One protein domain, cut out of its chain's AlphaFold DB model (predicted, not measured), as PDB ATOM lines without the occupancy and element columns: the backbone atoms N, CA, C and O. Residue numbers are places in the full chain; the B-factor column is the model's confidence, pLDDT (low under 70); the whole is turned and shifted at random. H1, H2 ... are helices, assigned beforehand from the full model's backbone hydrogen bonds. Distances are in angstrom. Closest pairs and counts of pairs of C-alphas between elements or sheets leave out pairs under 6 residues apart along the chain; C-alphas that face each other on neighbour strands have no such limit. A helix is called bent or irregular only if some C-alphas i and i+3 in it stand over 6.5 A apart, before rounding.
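AT A GLANCE: This is residues 54 to 112 of the 184 residues of an uncharacterized protein of Rhizophagus irregularis (UniProt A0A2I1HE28). The model is an open V of two unequal arms: the long helix H1 makes one arm, the chain turns at residues 81 to 86 just beyond its end, and the other, longer arm folds back as a thin strand-free stretch with the tiny helix H2 in it and the helix H3 at its far end. No helix packs on another, there is no core, and both residues 54 to 72 and residues 87 to 112 stick out free. The printed part has 59 residues with three named helices, in the order H1, H2, H3, and no named strand; the class is all helix, with 43 of the 59 residues in helices. The whole is extended, with a radius of gyration of the C-alphas of 18.1 A, and spans 58 by 29 by 14 A.

IN THESE COORDINATES: H1 is residues 54 to 80, the longest helix with 27 residues, and measures 38.2 A from C-alpha 54 at (5.497, 5.147, 4.660) to C-alpha 80 at (33.179, 13.383, -20.361). It is neither bent nor irregular, but only just: C-alphas 77 and 80 are 6.3 A apart. H2 is residues 88 to 91 and is irregular, only just: its first and last C-alphas are 6.6 A apart. H3 is residues 100 to 111, 16.6 A long, and ends with C-alpha 111 at (-20.124, 12.402, -12.271).

HOW THE PARTS SIT: H1 touches no helix, and residues 54 to 72, which belong to it, stand free. A short link of 7 residues joins H1 to H2, yet the two are apart, with no C-alpha of the one within 8 A of the other. A short link of 8 residues joins H2 to H3, and these are apart too. H1 and H3 are also apart. Residues 87 to 112, of which 88 to 91 belong to H2 and 100 to 111 to H3, stand free. In H3 every O i to N i+4 pair is within hydrogen-bond range, in H1 21 of 23 are, and H2 is too short for such a pair; its one O i to N i+3 pair is not within range.

THE WHOLE: The two C-alphas farthest apart are those of Thr 82 and Lys 112, at 57.7 A, while those of Gln 54 and Lys 112, the first and last printed, are 34.3 A apart. The outline is flat, only just. The printed part has no cut, and neither link is long. The mean pLDDT of the printed part is 75.9; it is 87 for H1, 59 for H2 and 67 for H3. Confidence is low, under 70, at residues 87 to 98, residue 102 and residues 106 to 112.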
ATOM      1  N   GLN A  54       4.071   5.445   4.452       73.00
ATOM      2  CA  GLN A  54       5.497   5.147   4.660       73.00
ATOM      3  C   GLN A  54       6.143   4.424   3.460       73.00
ATOM      4  O   GLN A  54       7.256   4.744   3.056       73.00
ATOM      5  N   LYS A  55       5.384   3.541   2.801       80.62
ATOM      6  CA  LYS A  55       5.752   2.873   1.542       80.62
ATOM      7  C   LYS A  55       6.013   3.836   0.376       80.62
ATOM      8  O   LYS A  55       6.901   3.595  -0.439       80.62
ATOM      9  N   GLU A  56       5.224   4.901   0.247       79.44
ATOM     10  CA  GLU A  56       5.419   5.923  -0.789       79.44
ATOM     11  C   GLU A  56       6.620   6.816  -0.468       79.44
ATOM     12  O   GLU A  56       7.383   7.157  -1.372       79.44
ATOM     13  N   LEU A  57       6.851   7.106   0.815       78.44
ATOM     14  CA  LEU A  57       8.027   7.847   1.273       78.44
ATOM     15  C   LEU A  57       9.330   7.069   1.021       78.44
ATOM     16  O   LEU A  57      10.286   7.617   0.475       78.44
ATOM     17  N   GLU A  58       9.354   5.772   1.332       82.19
ATOM     18  CA  GLU A  58      10.474   4.884   0.992       82.19
ATOM     19  C   GLU A  58      10.711   4.829  -0.518       82.19
ATOM     20  O   GLU A  58      11.851   4.898  -0.982       82.19
ATOM     21  N   LYS A  59       9.635   4.758  -1.310       84.38
ATOM     22  CA  LYS A  59       9.727   4.792  -2.771       84.38
ATOM     23  C   LYS A  59      10.354   6.099  -3.255       84.38
ATOM     24  O   LYS A  59      11.219   6.048  -4.126       84.38
ATOM     25  N   LEU A  60       9.971   7.238  -2.679       80.94
ATOM     26  CA  LEU A  60      10.542   8.540  -3.020       80.94
ATOM     27  C   LEU A  60      12.041   8.601  -2.685       80.94
ATOM     28  O   LEU A  60      12.851   8.924  -3.560       80.94
ATOM     29  N   ASN A  61      12.426   8.194  -1.475       81.06
ATOM     30  CA  ASN A  61      13.831   8.146  -1.058       81.06
ATOM     31  C   ASN A  61      14.670   7.233  -1.965       81.06
ATOM     32  O   ASN A  61      15.759   7.610  -2.403       81.06
ATOM     33  N   ASN A  62      14.138   6.068  -2.336       84.62
ATOM     34  CA  ASN A  62      14.817   5.150  -3.249       84.62
ATOM     35  C   ASN A  62      14.947   5.736  -4.665       84.62
ATOM     36  O   ASN A  62      15.998   5.597  -5.297       84.62
ATOM     37  N   THR A  63      13.928   6.452  -5.157       85.81
ATOM     38  CA  THR A  63      13.999   7.101  -6.478       85.81
ATOM     39  C   THR A  63      15.041   8.213  -6.549       85.81
ATOM     40  O   THR A  63      15.619   8.415  -7.618       85.81
ATOM     41  N   TYR A  64      15.335   8.897  -5.439       86.50
ATOM     42  CA  TYR A  64      16.374   9.928  -5.399       86.50
ATOM     43  C   TYR A  64      17.766   9.345  -5.671       86.50
ATOM     44  O   TYR A  64      18.494   9.842  -6.533       86.50
ATOM     45  N   ASN A  65      18.108   8.241  -5.004       87.31
ATOM     46  CA  ASN A  65      19.397   7.568  -5.186       87.31
ATOM     47  C   ASN A  65      19.565   7.023  -6.613       87.31
ATOM     48  O   ASN A  65      20.615   7.213  -7.234       87.31
ATOM     49  N   GLU A  66      18.514   6.417  -7.167       86.12
ATOM     50  CA  GLU A  66      18.499   5.971  -8.565       86.12
ATOM     51  C   GLU A  66      18.630   7.152  -9.544       86.12
ATOM     52  O   GLU A  66      19.394   7.089 -10.512       86.12
ATOM     53  N   GLY A  67      17.964   8.274  -9.257       88.38
ATOM     54  CA  GLY A  67      18.089   9.518 -10.016       88.38
ATOM     55  C   GLY A  67      19.515  10.076 -10.009       88.38
ATOM     56  O   GLY A  67      20.056  10.407 -11.067       88.38
ATOM     57  N   LEU A  68      20.169  10.115  -8.846       91.56
ATOM     58  CA  LEU A  68      21.563  10.551  -8.719       91.56
ATOM     59  C   LEU A  68      22.523   9.652  -9.502       91.56
ATOM     60  O   LEU A  68      23.387  10.150 -10.233       91.56
ATOM     61  N   LYS A  69      22.368   8.330  -9.376       91.19
ATOM     62  CA  LYS A  69      23.155   7.347 -10.130       91.19
ATOM     63  C   LYS A  69      23.005   7.578 -11.633       91.19
ATOM     64  O   LYS A  69      24.006   7.635 -12.352       91.19
ATOM     65  N   ARG A  70      21.772   7.819 -12.088       88.06
ATOM     66  CA  ARG A  70      21.460   8.122 -13.484       88.06
ATOM     67  C   ARG A  70      22.119   9.409 -13.973       88.06
ATOM     68  O   ARG A  70      22.705   9.405 -15.054       88.06
ATOM     69  N   ILE A  71      22.037  10.496 -13.209       91.06
ATOM     70  CA  ILE A  71      22.640  11.785 -13.587       91.06
ATOM     71  C   ILE A  71      24.153  11.634 -13.757       91.06
ATOM     72  O   ILE A  71      24.696  12.038 -14.789       91.06
ATOM     73  N   LYS A  72      24.824  10.988 -12.794       92.88
ATOM     74  CA  LYS A  72      26.269  10.714 -12.868       92.88
ATOM     75  C   LYS A  72      26.622   9.892 -14.106       92.88
ATOM     76  O   LYS A  72      27.581  10.200 -14.807       92.88
ATOM     77  N   GLU A  73      25.833   8.869 -14.412       90.19
ATOM     78  CA  GLU A  73      26.065   8.030 -15.582       90.19
ATOM     79  C   GLU A  73      25.883   8.793 -16.904       90.19
ATOM     80  O   GLU A  73      26.736   8.699 -17.790       90.19
ATOM     81  N   VAL A  74      24.829   9.605 -17.021       88.12
ATOM     82  CA  VAL A  74      24.592  10.463 -18.193       88.12
ATOM     83  C   VAL A  74      25.730  11.464 -18.380       88.12
ATOM     84  O   VAL A  74      26.165  11.674 -19.514       88.12
ATOM     85  N   TYR A  75      26.234  12.049 -17.294       92.88
ATOM     86  CA  TYR A  75      27.364  12.972 -17.325       92.88
ATOM     87  C   TYR A  75      28.635  12.295 -17.862       92.88
ATOM     88  O   TYR A  75      29.235  12.784 -18.824       92.88
ATOM     89  N   CYS A  76      28.984  11.114 -17.341       91.38
ATOM     90  CA  CYS A  76      30.134  10.346 -17.830       91.38
ATOM     91  C   CYS A  76      29.993   9.932 -19.304       91.38
ATOM     92  O   CYS A  76      30.982   9.916 -20.032       91.38
ATOM     93  N   GLN A  77      28.780   9.612 -19.766       89.69
ATOM     94  CA  GLN A  77      28.542   9.202 -21.155       89.69
ATOM     95  C   GLN A  77      28.531  10.374 -22.144       89.69
ATOM     96  O   GLN A  77      29.062  10.254 -23.245       89.69
ATOM     97  N   LYS A  78      27.873  11.487 -21.798       87.69
ATOM     98  CA  LYS A  78      27.603  12.580 -22.747       87.69
ATOM     99  C   LYS A  78      28.600  13.727 -22.667       87.69
ATOM    100  O   LYS A  78      28.899  14.310 -23.704       87.69
ATOM    101  N   VAL A  79      29.060  14.063 -21.462       92.31
ATOM    102  CA  VAL A  79      29.939  15.219 -21.241       92.31
ATOM    103  C   VAL A  79      31.390  14.776 -21.313       92.31
ATOM    104  O   VAL A  79      32.109  15.195 -22.213       92.31
ATOM    105  N   ILE A  80      31.791  13.865 -20.422       93.88
ATOM    106  CA  ILE A  80      33.179  13.383 -20.361       93.88
ATOM    107  C   ILE A  80      33.460  12.357 -21.474       93.88
ATOM    108  O   ILE A  80      34.587  12.246 -21.944       93.88
ATOM    109  N   LYS A  81      32.435  11.625 -21.937       91.94
ATOM    110  CA  LYS A  81      32.531  10.568 -22.966       91.94
ATOM    111  C   LYS A  81      33.455   9.400 -22.578       91.94
ATOM    112  O   LYS A  81      33.911   8.659 -23.441       91.94
ATOM    113  N   THR A  82      33.682   9.188 -21.280       85.50
ATOM    114  CA  THR A  82      34.475   8.062 -20.744       85.50
ATOM    115  C   THR A  82      33.730   6.731 -20.770       85.50
ATOM    116  O   THR A  82      34.350   5.676 -20.672       85.50
ATOM    117  N   LYS A  83      32.398   6.755 -20.892       85.88
ATOM    118  CA  LYS A  83      31.548   5.559 -20.994       85.88
ATOM    119  C   LYS A  83      30.741   5.584 -22.289       85.88
ATOM    120  O   LYS A  83      30.326   6.645 -22.751       85.88
ATOM    121  N   ARG A  84      30.453   4.404 -22.850       81.69
ATOM    122  CA  ARG A  84      29.614   4.265 -24.053       81.69
ATOM    123  C   ARG A  84      28.189   4.759 -23.784       81.69
ATOM    124  O   ARG A  84      27.603   4.442 -22.754       81.69
ATOM    125  N   ILE A  85      27.622   5.502 -24.734       79.69
ATOM    126  CA  ILE A  85      26.260   6.041 -24.637       79.69
ATOM    127  C   ILE A  85      25.246   4.892 -24.639       79.69
ATOM    128  O   ILE A  85      25.126   4.165 -25.628       79.69
ATOM    129  N   ASN A  86      24.476   4.764 -23.557       71.19
ATOM    130  CA  ASN A  86      23.347   3.842 -23.500       71.19
ATOM    131  C   ASN A  86      22.091   4.533 -24.066       71.19
ATOM    132  O   ASN A  86      21.539   5.464 -23.474       71.19
ATOM    133  N   THR A  87      21.643   4.099 -25.244       67.38
ATOM    134  CA  THR A  87      20.431   4.607 -25.913       67.38
ATOM    135  C   THR A  87      19.157   3.863 -25.514       67.38
ATOM    136  O   THR A  87      18.073   4.427 -25.659       67.38
ATOM    137  N   LYS A  88      19.261   2.643 -24.968       66.81
ATOM    138  CA  LYS A  88      18.111   1.753 -24.715       66.81
ATOM    139  C   LYS A  88      17.154   2.281 -23.644       66.81
ATOM    140  O   LYS A  88      15.958   2.024 -23.697       66.81
ATOM    141  N   GLU A  89      17.649   3.070 -22.698       58.38
ATOM    142  CA  GLU A  89      16.852   3.513 -21.547       58.38
ATOM    143  C   GLU A  89      16.104   4.834 -21.743       58.38
ATOM    144  O   GLU A  89      15.311   5.214 -20.886       58.38
ATOM    145  N   ARG A  90      16.304   5.552 -22.856       56.06
ATOM    146  CA  ARG A  90      15.542   6.794 -23.103       56.06
ATOM    147  C   ARG A  90      14.059   6.535 -23.389       56.06
ATOM    148  O   ARG A  90      13.262   7.460 -23.293       56.06
ATOM    149  N   CYS A  91      13.702   5.291 -23.711       53.47
ATOM    150  CA  CYS A  91      12.361   4.906 -24.147       53.47
ATOM    151  C   CYS A  91      11.659   3.911 -23.211       53.47
ATOM    152  O   CYS A  91      10.538   3.506 -23.512       53.47
ATOM    153  N   HIS A  92      12.260   3.513 -22.083       50.09
ATOM    154  CA  HIS A  92      11.599   2.591 -21.154       50.09
ATOM    155  C   HIS A  92      10.622   3.342 -20.237       50.09
ATOM    156  O   HIS A  92      10.869   3.566 -19.054       50.09
ATOM    157  N   LEU A  93       9.494   3.767 -20.808       52.91
ATOM    158  CA  LEU A  93       8.347   4.297 -20.074       52.91
ATOM    159  C   LEU A  93       7.641   3.147 -19.341       52.91
ATOM    160  O   LEU A  93       6.646   2.612 -19.812       52.91
ATOM    161  N   LYS A  94       8.146   2.773 -18.160       53.53
ATOM    162  CA  LYS A  94       7.373   1.986 -17.176       53.53
ATOM    163  C   LYS A  94       6.215   2.785 -16.566       53.53
ATOM    164  O   LYS A  94       5.360   2.221 -15.893       53.53
ATOM    165  N   VAL A  95       6.198   4.098 -16.786       54.69
ATOM    166  CA  VAL A  95       5.110   4.984 -16.379       54.69
ATOM    167  C   VAL A  95       4.051   4.965 -17.475       54.69
ATOM    168  O   VAL A  95       4.307   5.402 -18.598       54.69
ATOM    169  N   VAL A  96       2.864   4.451 -17.143       63.16
ATOM    170  CA  VAL A  96       1.682   4.532 -18.009       63.16
ATOM    171  C   VAL A  96       1.426   6.007 -18.307       63.16
ATOM    172  O   VAL A  96       1.174   6.792 -17.397       63.16
ATOM    173  N   LYS A  97       1.514   6.399 -19.581       66.69
ATOM    174  CA  LYS A  97       1.134   7.747 -20.011       66.69
ATOM    175  C   LYS A  97      -0.375   7.882 -19.863       66.69
ATOM    176  O   LYS A  97      -1.130   7.372 -20.687       66.69
ATOM    177  N   THR A  98      -0.816   8.557 -18.816       65.31
ATOM    178  CA  THR A  98      -2.203   8.984 -18.689       65.31
ATOM    179  C   THR A  98      -2.436  10.159 -19.631       65.31
ATOM    180  O   THR A  98      -1.930  11.260 -19.434       65.31
ATOM    181  N   ASP A  99      -3.180   9.909 -20.705       75.94
ATOM    182  CA  ASP A  99      -3.697  10.970 -21.566       75.94
ATOM    183  C   ASP A  99      -4.755  11.771 -20.785       75.94
ATOM    184  O   ASP A  99      -5.640  11.194 -20.145       75.94
ATOM    185  N   ILE A 100      -4.695  13.101 -20.869       73.44
ATOM    186  CA  ILE A 100      -5.687  14.026 -20.298       73.44
ATOM    187  C   ILE A 100      -7.105  13.634 -20.748       73.44
ATOM    188  O   ILE A 100      -8.066  13.745 -19.984       73.44
ATOM    189  N   ARG A 101      -7.247  13.082 -21.961       78.00
ATOM    190  CA  ARG A 101      -8.531  12.597 -22.480       78.00
ATOM    191  C   ARG A 101      -9.100  11.419 -21.679       78.00
ATOM    192  O   ARG A 101     -10.318  11.329 -21.524       78.00
ATOM    193  N   LEU A 102      -8.248  10.536 -21.153       69.88
ATOM    194  CA  LEU A 102      -8.660   9.415 -20.299       69.88
ATOM    195  C   LEU A 102      -9.072   9.903 -18.908       69.88
ATOM    196  O   LEU A 102     -10.085   9.446 -18.375       69.88
ATOM    197  N   ILE A 103      -8.346  10.885 -18.369       70.19
ATOM    198  CA  ILE A 103      -8.672  11.529 -17.091       70.19
ATOM    199  C   ILE A 103     -10.054  12.187 -17.184       70.19
ATOM    200  O   ILE A 103     -10.938  11.873 -16.387       70.19
ATOM    201  N   ASN A 104     -10.300  12.985 -18.226       73.50
ATOM    202  CA  ASN A 104     -11.596  13.637 -18.439       73.50
ATOM    203  C   ASN A 104     -12.740  12.624 -18.612       73.50
ATOM    204  O   ASN A 104     -13.825  12.822 -18.071       73.50
ATOM    205  N   LYS A 105     -12.499  11.496 -19.296       71.69
ATOM    206  CA  LYS A 105     -13.499  10.426 -19.454       71.69
ATOM    207  C   LYS A 105     -13.827   9.732 -18.125       71.69
ATOM    208  O   LYS A 105     -14.985   9.384 -17.900       71.69
ATOM    209  N   SER A 106     -12.840   9.568 -17.239       64.81
ATOM    210  CA  SER A 106     -13.044   9.015 -15.892       64.81
ATOM    211  C   SER A 106     -13.789   9.977 -14.959       64.81
ATOM    212  O   SER A 106     -14.685   9.558 -14.235       64.81
ATOM    213  N   ILE A 107     -13.510  11.282 -15.038       67.38
ATOM    214  CA  ILE A 107     -14.215  12.306 -14.253       67.38
ATOM    215  C   ILE A 107     -15.682  12.394 -14.692       67.38
ATOM    216  O   ILE A 107     -16.582  12.391 -13.853       67.38
ATOM    217  N   VAL A 108     -15.937  12.385 -16.005       61.28
ATOM    218  CA  VAL A 108     -17.299  12.380 -16.562       61.28
ATOM    219  C   VAL A 108     -18.059  11.100 -16.181       61.28
ATOM    220  O   VAL A 108     -19.251  11.163 -15.887       61.28
ATOM    221  N   SER A 109     -17.396   9.938 -16.136       59.44
ATOM    222  CA  SER A 109     -18.040   8.676 -15.733       59.44
ATOM    223  C   SER A 109     -18.251   8.538 -14.219       59.44
ATOM    224  O   SER A 109     -19.155   7.809 -13.806       59.44
ATOM    225  N   LEU A 110     -17.475   9.243 -13.386       58.66
ATOM    226  CA  LEU A 110     -17.749   9.384 -11.950       58.66
ATOM    227  C   LEU A 110     -18.919  10.339 -11.685       58.66
ATOM    228  O   LEU A 110     -19.755  10.053 -10.832       58.66
ATOM    229  N   GLN A 111     -19.025  11.441 -12.431       56.28
ATOM    230  CA  GLN A 111     -20.124  12.402 -12.271       56.28
ATOM    231  C   GLN A 111     -21.484  11.826 -12.690       56.28
ATOM    232  O   GLN A 111     -22.497  12.163 -12.086       56.28
ATOM    233  N   LYS A 112     -21.515  10.899 -13.657       56.28
ATOM    234  CA  LYS A 112     -22.748  10.199 -14.067       56.28
ATOM    235  C   LYS A 112     -23.233   9.122 -13.084       56.28
ATOM    236  O   LYS A 112     -24.314   8.585 -13.289       56.28
TER     237      LYS A 112